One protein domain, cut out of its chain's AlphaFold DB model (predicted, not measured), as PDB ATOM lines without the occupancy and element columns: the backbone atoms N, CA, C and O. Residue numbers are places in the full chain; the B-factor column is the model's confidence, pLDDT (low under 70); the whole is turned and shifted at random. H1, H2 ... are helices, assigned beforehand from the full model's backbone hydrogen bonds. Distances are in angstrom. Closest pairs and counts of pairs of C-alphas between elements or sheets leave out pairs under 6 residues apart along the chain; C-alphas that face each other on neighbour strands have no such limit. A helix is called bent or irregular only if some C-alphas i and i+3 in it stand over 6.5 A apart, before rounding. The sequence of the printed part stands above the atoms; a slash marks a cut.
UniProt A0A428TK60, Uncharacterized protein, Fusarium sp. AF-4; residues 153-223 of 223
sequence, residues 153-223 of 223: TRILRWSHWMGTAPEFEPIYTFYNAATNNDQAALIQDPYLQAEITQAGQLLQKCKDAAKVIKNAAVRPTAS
ATOM      1  N   THR A 153     243.851 233.810 208.556       56.69
ATOM      2  CA  THR A 153     243.903 235.118 207.918       56.69
ATOM      3  C   THR A 153     242.585 235.311 207.182       56.69
ATOM      4  O   THR A 153     242.436 234.964 206.011       56.69
ATOM      5  N   ARG A 154     241.583 235.857 207.889       59.00
ATOM      6  CA  ARG A 154     240.433 236.491 207.250       59.00
ATOM      7  C   ARG A 154     241.030 237.485 206.274       59.00
ATOM      8  O   ARG A 154     241.696 238.429 206.697       59.00
ATOM      9  N   ILE A 155     240.829 237.248 204.983       60.00
ATOM     10  CA  ILE A 155     241.416 238.071 203.930       60.00
ATOM     11  C   ILE A 155     240.595 239.365 203.815       60.00
ATOM     12  O   ILE A 155     239.959 239.634 202.802       60.00
ATOM     13  N   LEU A 156     240.636 240.181 204.878       59.25
ATOM     14  CA  LEU A 156     240.147 241.566 204.937       59.25
ATOM     15  C   LEU A 156     240.680 242.378 203.750       59.25
ATOM     16  O   LEU A 156     240.005 243.256 203.219       59.25
ATOM     17  N   ARG A 157     241.879 242.002 203.291       68.88
ATOM     18  CA  ARG A 157     242.544 242.549 202.120       68.88
ATOM     19  C   ARG A 157     241.732 242.418 200.828       68.88
ATOM     20  O   ARG A 157     241.903 243.283 199.996       68.88
ATOM     21  N   TRP A 158     240.861 241.419 200.631       74.94
ATOM     22  CA  TRP A 158     240.135 241.271 199.353       74.94
ATOM     23  C   TRP A 158     238.970 242.252 199.204       74.94
ATOM     24  O   TRP A 158     238.872 242.922 198.183       74.94
ATOM     25  N   SER A 159     238.119 242.392 200.226       77.06
ATOM     26  CA  SER A 159     237.045 243.395 200.214       77.06
ATOM     27  C   SER A 159     237.600 244.819 200.229       77.06
ATOM     28  O   SER A 159     237.067 245.685 199.546       77.06
ATOM     29  N   HIS A 160     238.690 245.047 200.970       79.81
ATOM     30  CA  HIS A 160     239.395 246.325 200.956       79.81
ATOM     31  C   HIS A 160     240.013 246.608 199.579       79.81
ATOM     32  O   HIS A 160     239.780 247.676 199.034       79.81
ATOM     33  N   TRP A 161     240.714 245.634 198.984       81.88
ATOM     34  CA  TRP A 161     241.348 245.788 197.673       81.88
ATOM     35  C   TRP A 161     240.328 246.114 196.582       81.88
ATOM     36  O   TRP A 161     240.514 247.123 195.910       81.88
ATOM     37  N   MET A 162     239.213 245.375 196.483       81.44
ATOM     38  CA  MET A 162     238.141 245.703 195.525       81.44
ATOM     39  C   MET A 162     237.596 247.127 195.720       81.44
ATOM     40  O   MET A 162     237.376 247.818 194.736       81.44
ATOM     41  N   GLY A 163     237.437 247.591 196.966       81.56
ATOM     42  CA  GLY A 163     236.966 248.953 197.254       81.56
ATOM     43  C   GLY A 163     237.999 250.068 197.029       81.56
ATOM     44  O   GLY A 163     237.623 251.234 197.024       81.56
ATOM     45  N   THR A 164     239.285 249.736 196.866       84.19
ATOM     46  CA  THR A 164     240.375 250.709 196.634       84.19
ATOM     47  C   THR A 164     240.951 250.681 195.221       84.19
ATOM     48  O   THR A 164     241.667 251.606 194.847       84.19
ATOM     49  N   ALA A 165     240.721 249.607 194.464       87.81
ATOM     50  CA  ALA A 165     241.395 249.383 193.194       87.81
ATOM     51  C   ALA A 165     240.559 249.964 192.030       87.81
ATOM     52  O   ALA A 165     239.377 249.624 191.895       87.81
ATOM     53  N   PRO A 166     241.131 250.870 191.212       89.12
ATOM     54  CA  PRO A 166     240.378 251.684 190.255       89.12
ATOM     55  C   PRO A 166     239.725 250.868 189.134       89.12
ATOM     56  O   PRO A 166     238.739 251.311 188.556       89.12
ATOM     57  N   GLU A 167     240.206 249.656 188.849       91.31
ATOM     58  CA  GLU A 167     239.607 248.751 187.863       91.31
ATOM     59  C   GLU A 167     238.165 248.318 188.198       91.31
ATOM     60  O   GLU A 167     237.441 247.876 187.306       91.31
ATOM     61  N   PHE A 168     237.730 248.460 189.456       89.44
ATOM     62  CA  PHE A 168     236.353 248.175 189.878       89.44
ATOM     63  C   PHE A 168     235.448 249.417 189.894       89.44
ATOM     64  O   PHE A 168     234.235 249.267 190.051       89.44
ATOM     65  N   GLU A 169     235.990 250.625 189.699       88.44
ATOM     66  CA  GLU A 169     235.220 251.879 189.687       88.44
ATOM     67  C   GLU A 169     234.026 251.841 188.706       88.44
ATOM     68  O   GLU A 169     232.914 252.124 189.163       88.44
ATOM     69  N   PRO A 170     234.159 251.325 187.460       89.69
ATOM     70  CA  PRO A 170     233.034 251.208 186.525       89.69
ATOM     71  C   PRO A 170     231.896 250.302 187.017       89.69
ATOM     72  O   PRO A 170     230.740 250.460 186.627       89.69
ATOM     73  N   ILE A 171     232.202 249.327 187.881       89.31
ATOM     74  CA  ILE A 171     231.202 248.418 188.460       89.31
ATOM     75  C   ILE A 171     230.457 249.122 189.600       89.31
ATOM     76  O   ILE A 171     229.242 248.958 189.734       89.31
ATOM     77  N   TYR A 172     231.160 249.929 190.399       86.50
ATOM     78  CA  TYR A 172     230.544 250.736 191.451       86.50
ATOM     79  C   TYR A 172     229.681 251.864 190.879       86.50
ATOM     80  O   TYR A 172     228.571 252.063 191.370       86.50
ATOM     81  N   THR A 173     230.126 252.557 189.828       88.75
ATOM     82  CA  THR A 173     229.326 253.598 189.161       88.75
ATOM     83  C   THR A 173     228.087 253.014 188.487       88.75
ATOM     84  O   THR A 173     226.989 253.515 188.734       88.75
ATOM     85  N   PHE A 174     228.213 251.898 187.755       90.44
ATOM     86  CA  PHE A 174     227.062 251.172 187.199       90.44
ATOM     87  C   PHE A 174     226.058 250.759 188.285       90.44
ATOM     88  O   PHE A 174     224.859 251.011 188.154       90.44
ATOM     89  N   TYR A 175     226.529 250.150 189.381       89.00
ATOM     90  CA  TYR A 175     225.651 249.730 190.475       89.00
ATOM     91  C   TYR A 175     224.961 250.925 191.143       89.00
ATOM     92  O   TYR A 175     223.748 250.889 191.350       89.00
ATOM     93  N   ASN A 176     225.706 251.997 191.427       88.88
ATOM     94  CA  ASN A 176     225.160 253.213 192.024       88.88
ATOM     95  C   ASN A 176     224.078 253.828 191.128       88.88
ATOM     96  O   ASN A 176     222.996 254.123 191.633       88.88
ATOM     97  N   ALA A 177     224.319 253.937 189.816       90.06
ATOM     98  CA  ALA A 177     223.338 254.411 188.840       90.06
ATOM     99  C   ALA A 177     222.094 253.507 188.759       90.06
ATOM    100  O   ALA A 177     220.974 254.008 188.710       90.06
ATOM    101  N   ALA A 178     222.261 252.182 188.832       89.31
ATOM    102  CA  ALA A 178     221.142 251.238 188.862       89.31
ATOM    103  C   ALA A 178     220.344 251.287 190.182       89.31
ATOM    104  O   ALA A 178     219.169 250.919 190.210       89.31
ATOM    105  N   THR A 179     220.950 251.726 191.291       87.56
ATOM    106  CA  THR A 179     220.245 251.903 192.575       87.56
ATOM    107  C   THR A 179     219.657 253.294 192.796       87.56
ATOM    108  O   THR A 179     218.668 253.400 193.521       87.56
ATOM    109  N   ASN A 180     220.246 254.326 192.186       82.69
ATOM    110  CA  ASN A 180     219.913 255.736 192.367       82.69
ATOM    111  C   ASN A 180     219.619 256.353 190.991       82.69
ATOM    112  O   ASN A 180     220.543 256.747 190.278       82.69
ATOM    113  N   ASN A 181     218.335 256.459 190.633       69.19
ATOM    114  CA  ASN A 181     217.888 256.938 189.315       69.19
ATOM    115  C   ASN A 181     218.512 258.288 188.908       69.19
ATOM    116  O   ASN A 181     218.810 258.495 187.734       69.19
ATOM    117  N   ASP A 182     218.771 259.174 189.872       73.06
ATOM    118  CA  ASP A 182     219.352 260.504 189.641       73.06
ATOM    119  C   ASP A 182     220.773 260.438 189.048       73.06
ATOM    120  O   ASP A 182     221.196 261.333 188.321       73.06
ATOM    121  N   GLN A 183     221.515 259.358 189.325       70.44
ATOM    122  CA  GLN A 183     222.864 259.126 188.797       70.44
ATOM    123  C   GLN A 183     222.844 258.478 187.403       70.44
ATOM    124  O   GLN A 183     223.790 258.648 186.638       70.44
ATOM    125  N   ALA A 184     221.759 257.790 187.025       65.12
ATOM    126  CA  ALA A 184     221.611 257.216 185.685       65.12
ATOM    127  C   ALA A 184     221.526 258.294 184.586       65.12
ATOM    128  O   ALA A 184     221.921 258.042 183.451       65.12
ATOM    129  N   ALA A 185     221.072 259.506 184.923       71.00
ATOM    130  CA  ALA A 185     221.016 260.647 184.006       71.00
ATOM    131  C   ALA A 185     222.395 261.256 183.667       71.00
ATOM    132  O   ALA A 185     222.501 262.028 182.717       71.00
ATOM    133  N   LEU A 186     223.452 260.918 184.418       76.00
ATOM    134  CA  LEU A 186     224.821 261.384 184.152       76.00
ATOM    135  C   LEU A 186     225.520 260.572 183.049       76.00
ATOM    136  O   LEU A 186     226.542 261.004 182.514       76.00
ATOM    137  N   ILE A 187     224.979 259.403 182.701       79.62
ATOM    138  CA  ILE A 187     225.544 258.499 181.700       79.62
ATOM    139  C   ILE A 187     224.873 258.782 180.356       79.62
ATOM    140  O   ILE A 187     223.690 258.523 180.165       79.62
ATOM    141  N   GLN A 188     225.652 259.335 179.423       84.62
ATOM    142  CA  GLN A 188     225.165 259.782 178.111       84.62
ATOM    143  C   GLN A 188     225.017 258.653 177.077       84.62
ATOM    144  O   GLN A 188     224.444 258.881 176.016       84.62
ATOM    145  N   ASP A 189     225.546 257.454 177.349       88.00
ATOM    146  CA  ASP A 189     225.406 256.304 176.452       88.00
ATOM    147  C   ASP A 189     223.988 255.706 176.569       88.00
ATOM    148  O   ASP A 189     223.654 255.145 177.619       88.00
ATOM    149  N   PRO A 190     223.153 255.773 175.509       87.62
ATOM    150  CA  PRO A 190     221.784 255.266 175.550       87.62
ATOM    151  C   PRO A 190     221.708 253.740 175.700       87.62
ATOM    152  O   PRO A 190     220.718 253.237 176.234       87.62
ATOM    153  N   TYR A 191     222.729 252.989 175.263       89.94
ATOM    154  CA  TYR A 191     222.766 251.538 175.463       89.94
ATOM    155  C   TYR A 191     223.003 251.211 176.942       89.94
ATOM    156  O   TYR A 191     222.224 250.477 177.557       89.94
ATOM    157  N   LEU A 192     224.019 251.832 177.547       89.38
ATOM    158  CA  LEU A 192     224.316 251.664 178.968       89.38
ATOM    159  C   LEU A 192     223.178 252.182 179.865       89.38
ATOM    160  O   LEU A 192     222.876 251.565 180.884       89.38
ATOM    161  N   GLN A 193     222.492 253.260 179.473       88.94
ATOM    162  CA  GLN A 193     221.319 253.777 180.185       88.94
ATOM    163  C   GLN A 193     220.150 252.770 180.199       88.94
ATOM    164  O   GLN A 193     219.470 252.625 181.223       88.94
ATOM    165  N   ALA A 194     219.931 252.036 179.101       91.06
ATOM    166  CA  ALA A 194     218.923 250.976 179.035       91.06
ATOM    167  C   ALA A 194     219.276 249.788 179.953       91.06
ATOM    168  O   ALA A 194     218.428 249.349 180.733       91.06
ATOM    169  N   GLU A 195     220.533 249.331 179.932       92.56
ATOM    170  CA  GLU A 195     221.051 248.281 180.829       92.56
ATOM    171  C   GLU A 195     220.942 248.682 182.312       92.56
ATOM    172  O   GLU A 195     220.459 247.907 183.140       92.56
ATOM    173  N   ILE A 196     221.310 249.921 182.660       92.06
ATOM    174  CA  ILE A 196     221.170 250.474 184.020       92.06
ATOM    175  C   ILE A 196     219.704 250.486 184.458       92.06
ATOM    176  O   ILE A 196     219.385 250.069 185.576       92.06
ATOM    177  N   THR A 197     218.797 250.904 183.572       91.19
ATOM    178  CA  THR A 197     217.352 250.914 183.839       91.19
ATOM    179  C   THR A 197     216.825 249.496 184.081       91.19
ATOM    180  O   THR A 197     216.089 249.260 185.042       91.19
ATOM    181  N   GLN A 198     217.232 248.527 183.257       93.62
ATOM    182  CA  GLN A 198     216.856 247.121 183.413       93.62
ATOM    183  C   GLN A 198     217.405 246.523 184.720       93.62
ATOM    184  O   GLN A 198     216.670 245.848 185.449       93.62
ATOM    185  N   ALA A 199     218.668 246.803 185.051       94.06
ATOM    186  CA  ALA A 199     219.301 246.372 186.294       94.06
ATOM    187  C   ALA A 199     218.604 246.969 187.529       94.06
ATOM    188  O   ALA A 199     218.315 246.238 188.480       94.06
ATOM    189  N   GLY A 200     218.256 248.259 187.499       92.69
ATOM    190  CA  GLY A 200     217.518 248.926 188.574       92.69
ATOM    191  C   GLY A 200     216.117 248.348 188.783       92.69
ATOM    192  O   GLY A 200     215.738 248.024 189.913       92.69
ATOM    193  N   GLN A 201     215.373 248.100 187.699       94.31
ATOM    194  CA  GLN A 201     214.073 247.418 187.762       94.31
ATOM    195  C   GLN A 201     214.182 246.002 188.349       94.31
ATOM    196  O   GLN A 201     213.329 245.595 189.144       94.31
ATOM    197  N   LEU A 202     215.221 245.243 187.984       95.56
ATOM    198  CA  LEU A 202     215.463 243.906 188.532       95.56
ATOM    199  C   LEU A 202     215.804 243.963 190.029       95.56
ATOM    200  O   LEU A 202     215.204 243.235 190.821       95.56
ATOM    201  N   LEU A 203     216.704 244.865 190.434       93.38
ATOM    202  CA  LEU A 203     217.046 245.095 191.841       93.38
ATOM    203  C   LEU A 203     215.814 245.490 192.665       93.38
ATOM    204  O   LEU A 203     215.658 245.015 193.792       93.38
ATOM    205  N   GLN A 204     214.919 246.308 192.108       93.56
ATOM    206  CA  GLN A 204     213.682 246.701 192.776       93.56
ATOM    207  C   GLN A 204     212.722 245.514 192.956       93.56
ATOM    208  O   GLN A 204     212.268 245.271 194.075       93.56
ATOM    209  N   LYS A 205     212.509 244.693 191.916       95.31
ATOM    210  CA  LYS A 205     211.729 243.441 192.019       95.31
ATOM    211  C   LYS A 205     212.292 242.503 193.096       95.31
ATOM    212  O   LYS A 205     211.530 241.972 193.903       95.31
ATOM    213  N   CYS A 206     213.616 242.351 193.166       94.31
ATOM    214  CA  CYS A 206     214.280 241.559 194.207       94.31
ATOM    215  C   CYS A 206     214.069 242.141 195.618       94.31
ATOM    216  O   CYS A 206     213.784 241.386 196.550       94.31
ATOM    217  N   LYS A 207     214.163 243.470 195.789       93.19
ATOM    218  CA  LYS A 207     213.863 244.146 197.066       93.19
ATOM    219  C   LYS A 207     212.418 243.905 197.501       93.19
ATOM    220  O   LYS A 207     212.181 243.622 198.672       93.19
ATOM    221  N   ASP A 208     211.458 244.004 196.586       94.75
ATOM    222  CA  ASP A 208     210.041 243.860 196.921       94.75
ATOM    223  C   ASP A 208     209.659 242.403 197.219       94.75
ATOM    224  O   ASP A 208     208.969 242.151 198.207       94.75
ATOM    225  N   ALA A 209     210.219 241.429 196.494       94.31
ATOM    226  CA  ALA A 209     210.118 240.013 196.859       94.31
ATOM    227  C   ALA A 209     210.703 239.738 198.261       94.31
ATOM    228  O   ALA A 209     210.069 239.072 199.083       94.31
ATOM    229  N   ALA A 210     211.870 240.308 198.583       92.88
ATOM    230  CA  ALA A 210     212.479 240.175 199.907       92.88
ATOM    231  C   ALA A 210     211.623 240.809 201.025       92.88
ATOM    232  O   ALA A 210     211.517 240.228 202.107       92.88
ATOM    233  N   LYS A 211     210.960 241.950 200.772       93.00
ATOM    234  CA  LYS A 211     209.979 242.541 201.706       93.00
ATOM    235  C   LYS A 211     208.789 241.610 201.938       93.00
ATOM    236  O   LYS A 211     208.409 241.411 203.088       93.00
ATOM    237  N   VAL A 212     208.218 241.026 200.879       93.81
ATOM    238  CA  VAL A 212     207.093 240.079 200.994       93.81
ATOM    239  C   VAL A 212     207.492 238.875 201.848       93.81
ATOM    240  O   VAL A 212     206.775 238.546 202.790       93.81
ATOM    241  N   ILE A 213     208.663 238.281 201.598       91.81
ATOM    242  CA  ILE A 213     209.182 237.151 202.386       91.81
ATOM    243  C   ILE A 213     209.409 237.554 203.851       91.81
ATOM    244  O   ILE A 213     208.959 236.842 204.751       91.81
ATOM    245  N   LYS A 214     210.045 238.709 204.112       89.69
ATOM    246  CA  LYS A 214     210.257 239.228 205.477       89.69
ATOM    247  C   LYS A 214     208.927 239.400 206.215       89.69
ATOM    248  O   LYS A 214     208.796 238.949 207.348       89.69
ATOM    249  N   ASN A 215     207.936 240.008 205.571       89.94
ATOM    250  CA  ASN A 215     206.640 240.296 206.183       89.94
ATOM    251  C   ASN A 215     205.798 239.023 206.386       89.94
ATOM    252  O   ASN A 215     205.121 238.900 207.404       89.94
ATOM    253  N   ALA A 216     205.879 238.056 205.465       80.56
ATOM    254  CA  ALA A 216     205.235 236.751 205.608       80.56
ATOM    255  C   ALA A 216     205.842 235.933 206.761       80.56
ATOM    256  O   ALA A 216     205.100 235.340 207.537       80.56
ATOM    257  N   ALA A 217     207.171 235.957 206.921       72.50
ATOM    258  CA  ALA A 217     207.869 235.282 208.018       72.50
ATOM    259  C   ALA A 217     207.633 235.932 209.397       72.50
ATOM    260  O   ALA A 217     207.797 235.272 210.420       72.50
ATOM    261  N   VAL A 218     207.262 237.218 209.435       70.38
ATOM    262  CA  VAL A 218     206.976 237.962 210.675       70.38
ATOM    263  C   VAL A 218     205.525 237.798 211.143       70.38
ATOM    264  O   VAL A 218     205.259 238.036 212.318       70.38
ATOM    265  N   ARG A 219     204.584 237.368 210.288       56.62
ATOM    266  CA  ARG A 219     203.193 237.110 210.697       56.62
ATOM    267  C   ARG A 219     203.141 235.855 211.587       56.62
ATOM    268  O   ARG A 219     203.299 234.755 211.060       56.62
ATOM    269  N   PRO A 220     202.863 235.967 212.902       57.56
ATOM    270  CA  PRO A 220     202.689 234.794 213.741       57.56
ATOM    271  C   PRO A 220     201.361 234.137 213.370       57.56
ATOM    272  O   PRO A 220     200.335 234.814 213.284       57.56
ATOM    273  N   THR A 221     201.361 232.820 213.189       63.62
ATOM    274  CA  THR A 221     200.130 232.024 213.172       63.62
ATOM    275  C   THR A 221     199.584 231.945 214.596       63.62
ATOM    276  O   THR A 221     199.887 231.011 215.338       63.62
ATOM    277  N   ALA A 222     198.833 232.970 214.994       56.41
ATOM    278  CA  ALA A 222     197.885 232.872 216.093       56.41
ATOM    279  C   ALA A 222     196.558 232.324 215.543       56.41
ATOM    280  O   ALA A 222     196.161 232.740 214.455       56.41
ATOM    281  N   SER A 223     195.927 231.436 216.329       44.56
ATOM    282  CA  SER A 223     194.701 230.653 216.052       44.56
ATOM    283  C   SER A 223     194.741 229.772 214.802       44.56
ATOM    284  O   SER A 223     194.529 230.315 213.697       44.56
TER     285      SER A 223
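What this domain is: This is residues 153 to 223 of the 223 residues of an uncharacterized protein of Fusarium sp. AF-4 (UniProt A0A428TK60). One long helix, H4, makes the longest axis, and a second arm, H2 with H1 beyond it, comes off it in an open, flat V; the last residues of H2 meet H4 at residues 196 to 203, and short H3 sits at this joint. Residues 153 to 161, 164 to 171 and 205 to 223 stick out free. The printed part has 71 residues with four named helices, in the order H1, H2, H3, H4, and no named strand; the class is all helix. It is extended, with a radius of gyration of the C-alphas of 17.7 A and spans of 56 by 43 by 16 A.

How they stand to each other: H1, residues 156 to 164, is close to but not clearly touching H2, residues 166 to 179: the closest C-alphas, of Met 162 and Phe 168, are 6.4 A apart, and the lines are about perpendicular at 77 degrees. H2 and H3, residues 181 to 184, touch only at the corner, closest at the C-alphas of Ala 177 and Ala 184, 4.6 A. With residues 174 to 179 alone, H2 touches H4, residues 190 to 218, at a steep tilt of 65 degrees, the same way; the closest C-alphas, of Ala 178 and Gly 200, are 4.3 A apart. H3 and H4 only just touch, with 3 pairs of C-alphas within 8 A, the closest those of Ala 184 and Gln 193, 6.5 A. H1 is apart from H3 and H4. Every O i to N i+4 pair is within hydrogen-bond range in H1 and H4, and 8 of 10 are in H2; H3 is too short for such a pair.

Where its parts are: H1 begins at C-alpha 156 (240.147, 241.566, 204.937) and is 12.4 A long. H2 is 20.3 A long and irregular, with C-alphas 167 and 170 7.1 A apart. H3 measures 5.2 A. H4 runs 41.9 A from C-alpha 190 (221.784, 255.266, 175.550) to C-alpha 218 (206.976, 237.962, 210.675).

The domain as a whole: The two C-alphas farthest apart, of Gln 188 and Ser 223, are 56.7 A apart. The printed part has no cut, and its three links are tight. Confidence is low, with pLDDT under 70, at residues 153 to 157, 181, 184 and 219 to 223.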